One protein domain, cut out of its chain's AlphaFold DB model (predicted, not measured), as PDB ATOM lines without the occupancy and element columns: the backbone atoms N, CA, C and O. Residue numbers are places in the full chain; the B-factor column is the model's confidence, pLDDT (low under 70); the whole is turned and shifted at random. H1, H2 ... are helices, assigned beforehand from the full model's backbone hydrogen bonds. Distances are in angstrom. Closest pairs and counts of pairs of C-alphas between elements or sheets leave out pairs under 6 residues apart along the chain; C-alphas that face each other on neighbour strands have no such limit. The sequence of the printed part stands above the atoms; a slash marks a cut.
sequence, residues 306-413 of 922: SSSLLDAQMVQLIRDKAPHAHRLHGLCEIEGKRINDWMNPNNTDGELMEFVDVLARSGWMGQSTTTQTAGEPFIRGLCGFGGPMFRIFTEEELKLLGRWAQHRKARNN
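AT A GLANCE: This is residues 306 to 413 of the 922 residues of an uncharacterized protein of Planoprotostelium fungivorum (UniProt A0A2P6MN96). Three longer helices, H1, H3 and H5, pack crosswise with their centres in a triangle, and the short H4 packs on H5. The printed part has 108 residues with five named helices, H1 to H5 in order, and no named strand: all helix, mostly crossed packing. It is compact, radius of gyration of the C-alphas 13.2 A, spanning 39 by 32 by 28 A.

IN THESE COORDINATES: H1, residues 306 to 325, runs 26.3 A from (90.552, 34.206, 31.632). H5, 395 to 413, runs 27.7 A to (102.438, 37.607, 21.128). H3 is 349 to 361, 18.5 A; H4 376 to 382; H2 339 to 342.

HOW THE PARTS SIT: H1, residues 311 to 319 alone, touches H3 about perpendicular, 77 degrees; closest C-alphas Val 315 and Leu 352, 5.7 A. H1 touches H5 at a steep 47 degrees, opposite ways; closest C-alphas Leu 310 and Trp 404, 5.7 A. H4 touches H5, residues 398 to 402 alone; closest C-alphas Ile 379 and Leu 398, 6.8 A. H2 and H3, residues 351 to 355 alone, only just touch, with 3 pairs of C-alphas within 8 A; closest Trp 342 and Phe 355, 6.1 A. Every O i to N i+4 pair is within hydrogen-bond range in H3, H4 and H5, 14 of 16 in H1; H2 is too short.

THE WHOLE: The C-alphas of Asn 346 and Thr 370, the farthest apart, are 39.8 A apart. The printed part has no cut; links H1 to H2, H3 to H4 and H4 to H5 are long. pLDDT is under 70 at 19 residues, among them 366 to 374.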
ATOM      1  N   SER A 306      91.394  33.613  32.696       47.41
ATOM      2  CA  SER A 306      90.552  34.206  31.632       47.41
ATOM      3  C   SER A 306      90.721  33.542  30.283       47.41
ATOM      4  O   SER A 306      89.798  33.603  29.483       47.41
ATOM      5  N   SER A 307      91.882  32.953  29.984       55.91
ATOM      6  CA  SER A 307      92.052  32.290  28.694       55.91
ATOM      7  C   SER A 307      91.160  31.056  28.639       55.91
ATOM      8  O   SER A 307      90.387  30.936  27.702       55.91
ATOM      9  N   SER A 308      91.147  30.230  29.694       62.31
ATOM     10  CA  SER A 308      90.250  29.072  29.756       62.31
ATOM     11  C   SER A 308      88.789  29.496  29.928       62.31
ATOM     12  O   SER A 308      87.917  28.880  29.327       62.31
ATOM     13  N   LEU A 309      88.511  30.585  30.657       69.12
ATOM     14  CA  LEU A 309      87.152  31.082  30.879       69.12
ATOM     15  C   LEU A 309      86.544  31.731  29.626       69.12
ATOM     16  O   LEU A 309      85.405  31.434  29.287       69.12
ATOM     17  N   LEU A 310      87.274  32.606  28.928       80.69
ATOM     18  CA  LEU A 310      86.818  33.219  27.674       80.69
ATOM     19  C   LEU A 310      86.732  32.170  26.567       80.69
ATOM     20  O   LEU A 310      85.817  32.229  25.752       80.69
ATOM     21  N   ASP A 311      87.639  31.190  26.556       83.81
ATOM     22  CA  ASP A 311      87.556  30.055  25.643       83.81
ATOM     23  C   ASP A 311      86.355  29.159  25.956       83.81
ATOM     24  O   ASP A 311      85.615  28.806  25.043       83.81
ATOM     25  N   ALA A 312      86.079  28.873  27.230       78.81
ATOM     26  CA  ALA A 312      84.888  28.140  27.653       78.81
ATOM     27  C   ALA A 312      83.597  28.915  27.344       78.81
ATOM     28  O   ALA A 312      82.625  28.326  26.878       78.81
ATOM     29  N   GLN A 313      83.584  30.238  27.532       83.31
ATOM     30  CA  GLN A 313      82.461  31.101  27.151       83.31
ATOM     31  C   GLN A 313      82.258  31.128  25.631       83.31
ATOM     32  O   GLN A 313      81.119  31.151  25.170       83.31
ATOM     33  N   MET A 314      83.334  31.071  24.846       90.75
ATOM     34  CA  MET A 314      83.262  30.937  23.389       90.75
ATOM     35  C   MET A 314      82.779  29.555  22.947       90.75
ATOM     36  O   MET A 314      81.948  29.472  22.043       90.75
ATOM     37  N   VAL A 315      83.241  28.480  23.592       87.88
ATOM     38  CA  VAL A 315      82.728  27.118  23.378       87.88
ATOM     39  C   VAL A 315      81.234  27.071  23.685       87.88
ATOM     40  O   VAL A 315      80.469  26.555  22.871       87.88
ATOM     41  N   GLN A 316      80.800  27.671  24.796       85.75
ATOM     42  CA  GLN A 316      79.388  27.746  25.166       85.75
ATOM     43  C   GLN A 316      78.576  28.566  24.154       85.75
ATOM     44  O   GLN A 316      77.537  28.103  23.694       85.75
ATOM     45  N   LEU A 317      79.079  29.729  23.722       91.00
ATOM     46  CA  LEU A 317      78.435  30.544  22.688       91.00
ATOM     47  C   LEU A 317      78.242  29.755  21.383       91.00
ATOM     48  O   LEU A 317      77.165  29.784  20.787       91.00
ATOM     49  N   ILE A 318      79.270  29.032  20.934       90.94
ATOM     50  CA  ILE A 318      79.188  28.194  19.730       90.94
ATOM     51  C   ILE A 318      78.207  27.040  19.950       90.94
ATOM     52  O   ILE A 318      77.394  26.770  19.067       90.94
ATOM     53  N   ARG A 319      78.238  26.397  21.120       89.75
ATOM     54  CA  ARG A 319      77.325  25.311  21.505       89.75
ATOM     55  C   ARG A 319      75.864  25.760  21.471       89.75
ATOM     56  O   ARG A 319      75.029  25.030  20.944       89.75
ATOM     57  N   ASP A 320      75.566  26.963  21.945       84.06
ATOM     58  CA  ASP A 320      74.205  27.508  21.967       84.06
ATOM     59  C   ASP A 320      73.704  27.875  20.559       84.06
ATOM     60  O   ASP A 320      72.531  27.683  20.229       84.06
ATOM     61  N   LYS A 321      74.592  28.366  19.683       87.31
ATOM     62  CA  LYS A 321      74.235  28.736  18.299       87.31
ATOM     63  C   LYS A 321      74.224  27.535  17.344       87.31
ATOM     64  O   LYS A 321      73.465  27.540  16.373       87.31
ATOM     65  N   ALA A 322      75.024  26.503  17.607       89.44
ATOM     66  CA  ALA A 322      75.224  25.324  16.758       89.44
ATOM     67  C   ALA A 322      73.918  24.641  16.290       89.44
ATOM     68  O   ALA A 322      73.759  24.451  15.074       89.44
ATOM     69  N   PRO A 323      72.927  24.343  17.161       84.44
ATOM     70  CA  PRO A 323      71.652  23.742  16.751       84.44
ATOM     71  C   PRO A 323      70.940  24.515  15.639       84.44
ATOM     72  O   PRO A 323      70.321  23.914  14.761       84.44
ATOM     73  N   HIS A 324      71.090  25.838  15.638       83.44
ATOM     74  CA  HIS A 324      70.439  26.745  14.700       83.44
ATOM     75  C   HIS A 324      71.326  27.117  13.502       83.44
ATOM     76  O   HIS A 324      70.809  27.590  12.493       83.44
ATOM     77  N   ALA A 325      72.642  26.893  13.583       81.75
ATOM     78  CA  ALA A 325      73.625  27.439  12.647       81.75
ATOM     79  C   ALA A 325      74.377  26.382  11.806       81.75
ATOM     80  O   ALA A 325      74.846  26.691  10.706       81.75
ATOM     81  N   HIS A 326      74.464  25.125  12.263       77.00
ATOM     82  CA  HIS A 326      75.342  24.078  11.698       77.00
ATOM     83  C   HIS A 326      75.034  23.605  10.265       77.00
ATOM     84  O   HIS A 326      75.730  22.743   9.743       77.00
ATOM     85  N   ARG A 327      73.987  24.120   9.611       82.88
ATOM     86  CA  ARG A 327      73.659  23.805   8.203       82.88
ATOM     87  C   ARG A 327      73.592  25.038   7.309       82.88
ATOM     88  O   ARG A 327      73.202  24.930   6.149       82.88
ATOM     89  N   LEU A 328      73.948  26.205   7.841       81.81
ATOM     90  CA  LEU A 328      73.721  27.499   7.195       81.81
ATOM     91  C   LEU A 328      74.985  28.112   6.573       81.81
ATOM     92  O   LEU A 328      74.905  29.185   5.987       81.81
ATOM     93  N   HIS A 329      76.138  27.432   6.640       82.94
ATOM     94  CA  HIS A 329      77.431  27.981   6.193       82.94
ATOM     95  C   HIS A 329      77.896  27.457   4.821       82.94
ATOM     96  O   HIS A 329      79.035  27.688   4.420       82.94
ATOM     97  N   GLY A 330      77.025  26.767   4.071       80.25
ATOM     98  CA  GLY A 330      77.303  26.314   2.701       80.25
ATOM     99  C   GLY A 330      78.600  25.502   2.564       80.25
ATOM    100  O   GLY A 330      78.782  24.498   3.251       80.25
ATOM    101  N   LEU A 331      79.481  25.939   1.657       80.50
ATOM    102  CA  LEU A 331      80.812  25.359   1.405       80.50
ATOM    103  C   LEU A 331      81.937  26.088   2.167       80.50
ATOM    104  O   LEU A 331      83.102  25.951   1.812       80.50
ATOM    105  N   CYS A 332      81.606  26.917   3.163       81.25
ATOM    106  CA  CYS A 332      82.606  27.691   3.889       81.25
ATOM    107  C   CYS A 332      83.431  26.792   4.823       81.25
ATOM    108  O   CYS A 332      82.879  26.014   5.609       81.25
ATOM    109  N   GLU A 333      84.753  26.918   4.734       86.75
ATOM    110  CA  GLU A 333      85.731  26.072   5.417       86.75
ATOM    111  C   GLU A 333      86.768  26.929   6.150       86.75
ATOM    112  O   GLU A 333      87.169  27.988   5.664       86.75
ATOM    113  N   ILE A 334      87.221  26.448   7.311       83.88
ATOM    114  CA  ILE A 334      88.370  26.997   8.043       83.88
ATOM    115  C   ILE A 334      89.317  25.838   8.348       83.88
ATOM    116  O   ILE A 334      88.879  24.804   8.853       83.88
ATOM    117  N   GLU A 335      90.594  26.006   7.992       83.75
ATOM    118  CA  GLU A 335      91.641  24.974   8.100       83.75
ATOM    119  C   GLU A 335      91.214  23.609   7.500       83.75
ATOM    120  O   GLU A 335      91.540  22.550   8.020       83.75
ATOM    121  N   GLY A 336      90.478  23.625   6.378       82.19
ATOM    122  CA  GLY A 336      90.112  22.418   5.618       82.19
ATOM    123  C   GLY A 336      88.920  21.616   6.158       82.19
ATOM    124  O   GLY A 336      88.614  20.557   5.612       82.19
ATOM    125  N   LYS A 337      88.225  22.105   7.195       88.12
ATOM    126  CA  LYS A 337      86.968  21.525   7.705       88.12
ATOM    127  C   LYS A 337      85.821  22.526   7.556       88.12
ATOM    128  O   LYS A 337      85.994  23.728   7.792       88.12
ATOM    129  N   ARG A 338      84.642  22.047   7.137       89.12
ATOM    130  CA  ARG A 338      83.469  22.910   6.924       89.12
ATOM    131  C   ARG A 338      82.975  23.460   8.244       89.12
ATOM    132  O   ARG A 338      82.914  22.748   9.243       89.12
ATOM    133  N   ILE A 339      82.525  24.710   8.235       89.81
ATOM    134  CA  ILE A 339      81.956  25.344   9.432       89.81
ATOM    135  C   ILE A 339      80.703  24.605   9.909       89.81
ATOM    136  O   ILE A 339      80.464  24.497  11.107       89.81
ATOM    137  N   ASN A 340      79.944  24.023   8.977       88.56
ATOM    138  CA  ASN A 340      78.827  23.138   9.295       88.56
ATOM    139  C   ASN A 340      79.256  21.925  10.151       88.56
ATOM    140  O   ASN A 340      78.527  21.531  11.057       88.56
ATOM    141  N   ASP A 341      80.451  21.376   9.912       89.88
ATOM    142  CA  ASP A 341      80.991  20.238  10.667       89.88
ATOM    143  C   ASP A 341      81.610  20.689  11.999       89.88
ATOM    144  O   ASP A 341      81.502  19.994  13.010       89.88
ATOM    145  N   TRP A 342      82.233  21.873  12.028       91.69
ATOM    146  CA  TRP A 342      82.726  22.495  13.261       91.69
ATOM    147  C   TRP A 342      81.607  22.835  14.248       91.69
ATOM    148  O   TRP A 342      81.772  22.650  15.450       91.69
ATOM    149  N   MET A 343      80.457  23.284  13.744       89.81
ATOM    150  CA  MET A 343      79.290  23.620  14.559       89.81
ATOM    151  C   MET A 343      78.291  22.467  14.700       89.81
ATOM    152  O   MET A 343      77.150  22.710  15.073       89.81
ATOM    153  N   ASN A 344      78.666  21.216  14.414       88.19
ATOM    154  CA  ASN A 344      77.766  20.082  14.616       88.19
ATOM    155  C   ASN A 344      77.329  20.008  16.100       88.19
ATOM    156  O   ASN A 344      78.195  19.910  16.970       88.19
ATOM    157  N   PRO A 345      76.017  20.023  16.420       85.12
ATOM    158  CA  PRO A 345      75.529  20.002  17.804       85.12
ATOM    159  C   PRO A 345      75.983  18.783  18.618       85.12
ATOM    160  O   PRO A 345      75.945  18.821  19.845       85.12
ATOM    161  N   ASN A 346      76.409  17.713  17.941       88.06
ATOM    162  CA  ASN A 346      76.924  16.498  18.566       88.06
ATOM    163  C   ASN A 346      78.424  16.567  18.916       88.06
ATOM    164  O   ASN A 346      78.944  15.599  19.465       88.06
ATOM    165  N   ASN A 347      79.120  17.667  18.602       88.19
ATOM    166  CA  ASN A 347      80.537  17.823  18.923       88.19
ATOM    167  C   ASN A 347      80.761  17.899  20.444       88.19
ATOM    168  O   ASN A 347      80.026  18.554  21.201       88.19
ATOM    169  N   THR A 348      81.821  17.233  20.886       87.56
ATOM    170  CA  THR A 348      82.310  17.280  22.266       87.56
ATOM    171  C   THR A 348      82.910  18.649  22.591       87.56
ATOM    172  O   THR A 348      83.278  19.410  21.696       87.56
ATOM    173  N   ASP A 349      83.046  18.978  23.880       75.94
ATOM    174  CA  ASP A 349      83.721  20.218  24.296       75.94
ATOM    175  C   ASP A 349      85.157  20.301  23.759       75.94
ATOM    176  O   ASP A 349      85.606  21.384  23.398       75.94
ATOM    177  N   GLY A 350      85.853  19.165  23.629       75.94
ATOM    178  CA  GLY A 350      87.189  19.112  23.029       75.94
ATOM    179  C   GLY A 350      87.202  19.527  21.554       75.94
ATOM    180  O   GLY A 350      88.052  20.315  21.150       75.94
ATOM    181  N   GLU A 351      86.233  19.067  20.763       86.69
ATOM    182  CA  GLU A 351      86.117  19.416  19.336       86.69
ATOM    183  C   GLU A 351      85.656  20.865  19.120       86.69
ATOM    184  O   GLU A 351      86.086  21.524  18.172       86.69
ATOM    185  N   LEU A 352      84.796  21.393  19.998       87.88
ATOM    186  CA  LEU A 352      84.417  22.809  19.967       87.88
ATOM    187  C   LEU A 352      85.571  23.710  20.412       87.88
ATOM    188  O   LEU A 352      85.762  24.783  19.844       87.88
ATOM    189  N   MET A 353      86.365  23.272  21.387       87.00
ATOM    190  CA  MET A 353      87.568  23.983  21.808       87.00
ATOM    191  C   MET A 353      88.611  24.030  20.683       87.00
ATOM    192  O   MET A 353      89.204  25.079  20.431       87.00
ATOM    193  N   GLU A 354      88.768  22.934  19.938       88.12
ATOM    194  CA  GLU A 354      89.584  22.909  18.722       88.12
ATOM    195  C   GLU A 354      89.067  23.918  17.682       88.12
ATOM    196  O   GLU A 354      89.853  24.658  17.090       88.12
ATOM    197  N   PHE A 355      87.746  24.036  17.509       91.62
ATOM    198  CA  PHE A 355      87.174  25.048  16.621       91.62
ATOM    199  C   PHE A 355      87.458  26.483  17.087       91.62
ATOM    200  O   PHE A 355      87.813  27.329  16.266       91.62
ATOM    201  N   VAL A 356      87.347  26.767  18.389       90.44
ATOM    202  CA  VAL A 356      87.703  28.072  18.979       90.44
ATOM    203  C   VAL A 356      89.180  28.397  18.719       90.44
ATOM    204  O   VAL A 356      89.508  29.523  18.332       90.44
ATOM    205  N   ASP A 357      90.069  27.410  18.845       85.94
ATOM    206  CA  ASP A 357      91.497  27.549  18.539       85.94
ATOM    207  C   ASP A 357      91.761  27.857  17.057       85.94
ATOM    208  O   ASP A 357      92.564  28.741  16.735       85.94
ATOM    209  N   VAL A 358      91.085  27.143  16.154       88.12
ATOM    210  CA  VAL A 358      91.160  27.340  14.697       88.12
ATOM    211  C   VAL A 358      90.611  28.717  14.304       88.12
ATOM    212  O   VAL A 358      91.236  29.450  13.532       88.12
ATOM    213  N   LEU A 359      89.482  29.124  14.887       88.19
ATOM    214  CA  LEU A 359      88.864  30.427  14.647       88.19
ATOM    215  C   LEU A 359      89.784  31.568  15.093       88.19
ATOM    216  O   LEU A 359      89.961  32.528  14.342       88.19
ATOM    217  N   ALA A 360      90.430  31.445  16.257       84.62
ATOM    218  CA  ALA A 360      91.368  32.444  16.773       84.62
ATOM    219  C   ALA A 360      92.584  32.670  15.857       84.62
ATOM    220  O   ALA A 360      93.120  33.778  15.807       84.62
ATOM    221  N   ARG A 361      93.033  31.632  15.137       82.00
ATOM    222  CA  ARG A 361      94.145  31.719  14.171       82.00
ATOM    223  C   ARG A 361      93.704  32.117  12.763       82.00
ATOM    224  O   ARG A 361      94.553  32.460  11.938       82.00
ATOM    225  N   SER A 362      92.403  32.069  12.484       82.44
ATOM    226  CA  SER A 362      91.853  32.361  11.163       82.44
ATOM    227  C   SER A 362      92.104  33.813  10.738       82.44
ATOM    228  O   SER A 362      92.179  34.735  11.552       82.44
ATOM    229  N   GLY A 363      92.155  34.042   9.423       73.50
ATOM    230  CA  GLY A 363      92.257  35.392   8.863       73.50
ATOM    231  C   GLY A 363      91.057  36.294   9.188       73.50
ATOM    232  O   GLY A 363      91.166  37.511   9.060       73.50
ATOM    233  N   TRP A 364      89.932  35.731   9.643       77.31
ATOM    234  CA  TRP A 364      88.718  36.482   9.984       77.31
ATOM    235  C   TRP A 364      88.835  37.263  11.282       77.31
ATOM    236  O   TRP A 364      88.244  38.331  11.414       77.31
ATOM    237  N   MET A 365      89.642  36.773  12.218       79.94
ATOM    238  CA  MET A 365      89.933  37.490  13.461       79.94
ATOM    239  C   MET A 365      90.953  38.623  13.257       79.94
ATOM    240  O   MET A 365      91.211  39.398  14.180       79.94
ATOM    241  N   GLY A 366      91.457  38.767  12.023       60.88
ATOM    242  CA  GLY A 366      92.400  39.786  11.594       60.88
ATOM    243  C   GLY A 366      93.841  39.432  11.952       60.88
ATOM    244  O   GLY A 366      94.211  39.371  13.120       60.88
ATOM    245  N   GLN A 367      94.694  39.289  10.939       56.31
ATOM    246  CA  GLN A 367      96.131  39.505  11.093       56.31
ATOM    247  C   GLN A 367      96.439  40.873  10.500       56.31
ATOM    248  O   GLN A 367      96.534  40.977   9.281       56.31
ATOM    249  N   SER A 368      96.569  41.936  11.293       47.88
ATOM    250  CA  SER A 368      97.116  43.161  10.707       47.88
ATOM    251  C   SER A 368      97.564  44.205  11.713       47.88
ATOM    252  O   SER A 368      96.878  44.428  12.701       47.88
ATOM    253  N   THR A 369      98.725  44.782  11.382       49.28
ATOM    254  CA  THR A 369      99.176  46.186  11.473       49.28
ATOM    255  C   THR A 369      98.737  47.076  12.646       49.28
ATOM    256  O   THR A 369      97.758  46.865  13.348       49.28
ATOM    257  N   THR A 370      99.533  48.116  12.885       50.06
ATOM    258  CA  THR A 370      99.513  49.008  14.056       50.06
ATOM    259  C   THR A 370      98.215  49.803  14.282       50.06
ATOM    260  O   THR A 370      98.155  50.559  15.246       50.06
ATOM    261  N   THR A 371      97.177  49.641  13.453       44.41
ATOM    262  CA  THR A 371      95.976  50.495  13.458       44.41
ATOM    263  C   THR A 371      94.630  49.767  13.596       44.41
ATOM    264  O   THR A 371      93.614  50.452  13.670       44.41
ATOM    265  N   GLN A 372      94.570  48.426  13.673       55.00
ATOM    266  CA  GLN A 372      93.302  47.684  13.857       55.00
ATOM    267  C   GLN A 372      93.233  46.897  15.176       55.00
ATOM    268  O   GLN A 372      94.177  46.205  15.577       55.00
ATOM    269  N   THR A 373      92.073  46.963  15.838       60.75
ATOM    270  CA  THR A 373      91.764  46.174  17.040       60.75
ATOM    271  C   THR A 373      91.514  44.704  16.674       60.75
ATOM    272  O   THR A 373      90.901  44.393  15.657       60.75
ATOM    273  N   ALA A 374      91.997  43.764  17.493       64.19
ATOM    274  CA  ALA A 374      91.825  42.327  17.236       64.19
ATOM    275  C   ALA A 374      90.337  41.929  17.219       64.19
ATOM    276  O   ALA A 374      89.583  42.378  18.081       64.19
ATOM    277  N   GLY A 375      89.917  41.092  16.263       71.38
ATOM    278  CA  GLY A 375      88.518  40.657  16.108       71.38
ATOM    279  C   GLY A 375      87.586  41.671  15.437       71.38
ATOM    280  O   GLY A 375      86.451  41.335  15.099       71.38
ATOM    281  N   GLU A 376      88.058  42.888  15.168       77.44
ATOM    282  CA  GLU A 376      87.279  43.918  14.483       77.44
ATOM    283  C   GLU A 376      86.846  43.521  13.054       77.44
ATOM    284  O   GLU A 376      85.695  43.799  12.710       77.44
ATOM    285  N   PRO A 377      87.656  42.813  12.235       79.81
ATOM    286  CA  PRO A 377      87.209  42.339  10.922       79.81
ATOM    287  C   PRO A 377      86.051  41.334  11.002       79.81
ATOM    288  O   PRO A 377      85.138  41.386  10.181       79.81
ATOM    289  N   PHE A 378      86.034  40.470  12.022       83.75
ATOM    290  CA  PHE A 378      84.930  39.540  12.272       83.75
ATOM    291  C   PHE A 378      83.664  40.297  12.699       83.75
ATOM    292  O   PHE A 378      82.589  40.117  12.123       83.75
ATOM    293  N   ILE A 379      83.795  41.200  13.675       84.38
ATOM    294  CA  ILE A 379      82.661  41.924  14.264       84.38
ATOM    295  C   ILE A 379      82.065  42.928  13.271       84.38
ATOM    296  O   ILE A 379      80.854  42.936  13.065       84.38
ATOM    297  N   ARG A 380      82.883  43.766  12.626       81.62
ATOM    298  CA  ARG A 380      82.395  44.782  11.678       81.62
ATOM    299  C   ARG A 380      82.118  44.208  10.293       81.62
ATOM    300  O   ARG A 380      81.148  44.615   9.668       81.62
ATOM    301  N   GLY A 381      82.947  43.277   9.820       80.50
ATOM    302  CA  GLY A 381      82.843  42.729   8.466       80.50
ATOM    303  C   GLY A 381      81.781  41.641   8.328       80.50
ATOM    304  O   GLY A 381      80.972  41.695   7.405       80.50
ATOM    305  N   LEU A 382      81.753  40.665   9.243       83.69
ATOM    306  CA  LEU A 382      80.800  39.551   9.164       83.69
ATOM    307  C   LEU A 382      79.503  39.838   9.923       83.69
ATOM    308  O   LEU A 382      78.428  39.528   9.410       83.69
ATOM    309  N   CYS A 383      79.591  40.450  11.109       84.81
ATOM    310  CA  CYS A 383      78.436  40.681  11.991       84.81
ATOM    311  C   CYS A 383      77.846  42.103  11.900       84.81
ATOM    312  O   CYS A 383      76.766  42.352  12.438       84.81
ATOM    313  N   GLY A 384      78.540  43.035  11.239       77.25
ATOM    314  CA  GLY A 384      78.109  44.420  11.062       77.25
ATOM    315  C   GLY A 384      76.994  44.575  10.028       77.25
ATOM    316  O   GLY A 384      76.619  43.631   9.333       77.25
ATOM    317  N   PHE A 385      76.435  45.783   9.934       66.38
ATOM    318  CA  PHE A 385      75.353  46.092   8.997       66.38
ATOM    319  C   PHE A 385      75.764  45.772   7.549       66.38
ATOM    320  O   PHE A 385      76.722  46.344   7.037       66.38
ATOM    321  N   GLY A 386      75.035  44.853   6.902       71.25
ATOM    322  CA  GLY A 386      75.325  44.366   5.545       71.25
ATOM    323  C   GLY A 386      76.208  43.111   5.468       71.25
ATOM    324  O   GLY A 386      76.388  42.576   4.376       71.25
ATOM    325  N   GLY A 387      76.730  42.615   6.594       80.06
ATOM    326  CA  GLY A 387      77.492  41.366   6.665       80.06
ATOM    327  C   GLY A 387      76.601  40.107   6.678       80.06
ATOM    328  O   GLY A 387      75.440  40.173   7.093       80.06
ATOM    329  N   PRO A 388      77.123  38.937   6.260       78.94
ATOM    330  CA  PRO A 388      76.360  37.684   6.178       78.94
ATOM    331  C   PRO A 388      75.882  37.147   7.538       78.94
ATOM    332  O   PRO A 388      74.982  36.312   7.571       78.94
ATOM    333  N   MET A 389      76.453  37.619   8.653       84.88
ATOM    334  CA  MET A 389      76.079  37.240  10.024       84.88
ATOM    335  C   MET A 389      75.420  38.400  10.795       84.88
ATOM    336  O   MET A 389      75.381  38.391  12.029       84.88
ATOM    337  N   PHE A 390      74.902  39.417  10.094       77.88
ATOM    338  CA  PHE A 390      74.241  40.562  10.721       77.88
ATOM    339  C   PHE A 390      73.066  40.125  11.615       77.88
ATOM    340  O   PHE A 390      72.185  39.387  11.179       77.88
ATOM    341  N   ARG A 391      73.049  40.609  12.869       78.44
ATOM    342  CA  ARG A 391      72.059  40.294  13.929       78.44
ATOM    343  C   ARG A 391      72.008  38.840  14.422       78.44
ATOM    344  O   ARG A 391      71.107  38.503  15.184       78.44
ATOM    345  N   ILE A 392      72.965  37.988  14.053       84.94
ATOM    346  CA  ILE A 392      73.056  36.623  14.605       84.94
ATOM    347  C   ILE A 392      73.524  36.633  16.070       84.94
ATOM    348  O   ILE A 392      73.079  35.809  16.877       84.94
ATOM    349  N   PHE A 393      74.391  37.586  16.415       86.44
ATOM    350  CA  PHE A 393      74.884  37.811  17.770       86.44
ATOM    351  C   PHE A 393      74.204  39.025  18.412       86.44
ATOM    352  O   PHE A 393      73.964  40.038  17.749       86.44
ATOM    353  N   THR A 394      73.907  38.922  19.705       81.75
ATOM    354  CA  THR A 394      73.464  40.037  20.548       81.75
ATOM    355  C   THR A 394      74.620  40.996  20.838       81.75
ATOM    356  O   THR A 394      75.787  40.678  20.610       81.75
ATOM    357  N   GLU A 395      74.313  42.179  21.373       73.56
ATOM    358  CA  GLU A 395      75.339  43.165  21.727       73.56
ATOM    359  C   GLU A 395      76.337  42.624  22.770       73.56
ATOM    360  O   GLU A 395      77.544  42.822  22.635       73.56
ATOM    361  N   GLU A 396      75.855  41.869  23.759       65.06
ATOM    362  CA  GLU A 396      76.697  41.243  24.786       65.06
ATOM    363  C   GLU A 396      77.562  40.103  24.226       65.06
ATOM    364  O   GLU A 396      78.737  39.983  24.576       65.06
ATOM    365  N   GLU A 397      77.035  39.310  23.285       84.31
ATOM    366  CA  GLU A 397      77.806  38.270  22.585       84.31
ATOM    367  C   GLU A 397      78.914  38.880  21.704       84.31
ATOM    368  O   GLU A 397      80.024  38.348  21.638       84.31
ATOM    369  N   LEU A 398      78.663  40.034  21.075       82.06
ATOM    370  CA  LEU A 398      79.682  40.774  20.319       82.06
ATOM    371  C   LEU A 398      80.761  41.375  21.235       82.06
ATOM    372  O   LEU A 398      81.945  41.348  20.885       82.06
ATOM    373  N   LYS A 399      80.391  41.865  22.428       79.06
ATOM    374  CA  LYS A 399      81.354  42.299  23.461       79.06
ATOM    375  C   LYS A 399      82.200  41.126  23.967       79.06
ATOM    376  O   LYS A 399      83.404  41.292  24.174       79.06
ATOM    377  N   LEU A 400      81.607  39.942  24.149       82.62
ATOM    378  CA  LEU A 400      82.329  38.710  24.492       82.62
ATOM    379  C   LEU A 400      83.348  38.339  23.404       82.62
ATOM    380  O   LEU A 400      84.526  38.185  23.722       82.62
ATOM    381  N   LEU A 401      82.926  38.288  22.136       84.50
ATOM    382  CA  LEU A 401      83.804  38.040  20.983       84.50
ATOM    383  C   LEU A 401      84.980  39.026  20.927       84.50
ATOM    384  O   LEU A 401      86.118  38.617  20.696       84.50
ATOM    385  N   GLY A 402      84.727  40.316  21.178       79.50
ATOM    386  CA  GLY A 402      85.763  41.353  21.198       79.50
ATOM    387  C   GLY A 402      86.785  41.161  22.323       79.50
ATOM    388  O   GLY A 402      87.992  41.185  22.071       79.50
ATOM    389  N   ARG A 403      86.315  40.910  23.554       81.88
ATOM    390  CA  ARG A 403      87.189  40.626  24.710       81.88
ATOM    391  C   ARG A 403      88.009  39.351  24.498       81.88
ATOM    392  O   ARG A 403      89.216  39.358  24.733       81.88
ATOM    393  N   TRP A 404      87.378  38.289  23.991       88.69
ATOM    394  CA  TRP A 404      88.039  37.026  23.654       88.69
ATOM    395  C   TRP A 404      89.132  37.205  22.588       88.69
ATOM    396  O   TRP A 404      90.264  36.754  22.779       88.69
ATOM    397  N   ALA A 405      88.843  37.932  21.504       83.62
ATOM    398  CA  ALA A 405      89.796  38.177  20.421       83.62
ATOM    399  C   ALA A 405      91.043  38.949  20.883       83.62
ATOM    400  O   ALA A 405      92.174  38.601  20.528       83.62
ATOM    401  N   GLN A 406      90.848  39.988  21.699       77.44
ATOM    402  CA  GLN A 406      91.945  40.764  22.281       77.44
ATOM    403  C   GLN A 406      92.805  39.903  23.213       77.44
ATOM    404  O   GLN A 406      94.037  39.939  23.128       77.44
ATOM    405  N   HIS A 407      92.164  39.069  24.035       76.81
ATOM    406  CA  HIS A 407      92.847  38.168  24.957       76.81
ATOM    407  C   HIS A 407      93.697  37.110  24.224       76.81
ATOM    408  O   HIS A 407      94.876  36.925  24.539       76.81
ATOM    409  N   ARG A 408      93.157  36.471  23.173       77.81
ATOM    410  CA  ARG A 408      93.893  35.499  22.339       77.81
ATOM    411  C   ARG A 408      95.099  36.117  21.617       77.81
ATOM    412  O   ARG A 408      96.132  35.454  21.483       77.81
ATOM    413  N   LYS A 409      95.023  37.390  21.205       72.62
ATOM    414  CA  LYS A 409      96.160  38.121  20.608       72.62
ATOM    415  C   LYS A 409      97.300  38.333  21.606       72.62
ATOM    416  O   LYS A 409      98.456  38.100  21.251       72.62
ATOM    417  N   ALA A 410      96.990  38.742  22.839       65.62
ATOM    418  CA  ALA A 410      97.996  38.940  23.885       65.62
ATOM    419  C   ALA A 410      98.789  37.647  24.154       65.62
ATOM    420  O   ALA A 410     100.020  37.673  24.172       65.62
ATOM    421  N   ARG A 411      98.091  36.502  24.219       65.00
ATOM    422  CA  ARG A 411      98.684  35.169  24.428       65.00
ATOM    423  C   ARG A 411      99.588  34.704  23.272       65.00
ATOM    424  O   ARG A 411     100.651  34.131  23.514       65.00
ATOM    425  N   ASN A 412      99.213  34.972  22.018       59.12
ATOM    426  CA  ASN A 412     100.027  34.602  20.849       59.12
ATOM    427  C   ASN A 412     101.293  35.469  20.695       59.12
ATOM    428  O   ASN A 412     102.312  34.980  20.203       59.12
ATOM    429  N   ASN A 413     101.265  36.728  21.146       54.09
ATOM    430  CA  ASN A 413     102.438  37.607  21.128       54.09
ATOM    431  C   ASN A 413     103.455  37.265  22.231       54.09
ATOM    432  O   ASN A 413     104.655  37.358  21.983       54.09
TER     433      ASN A 413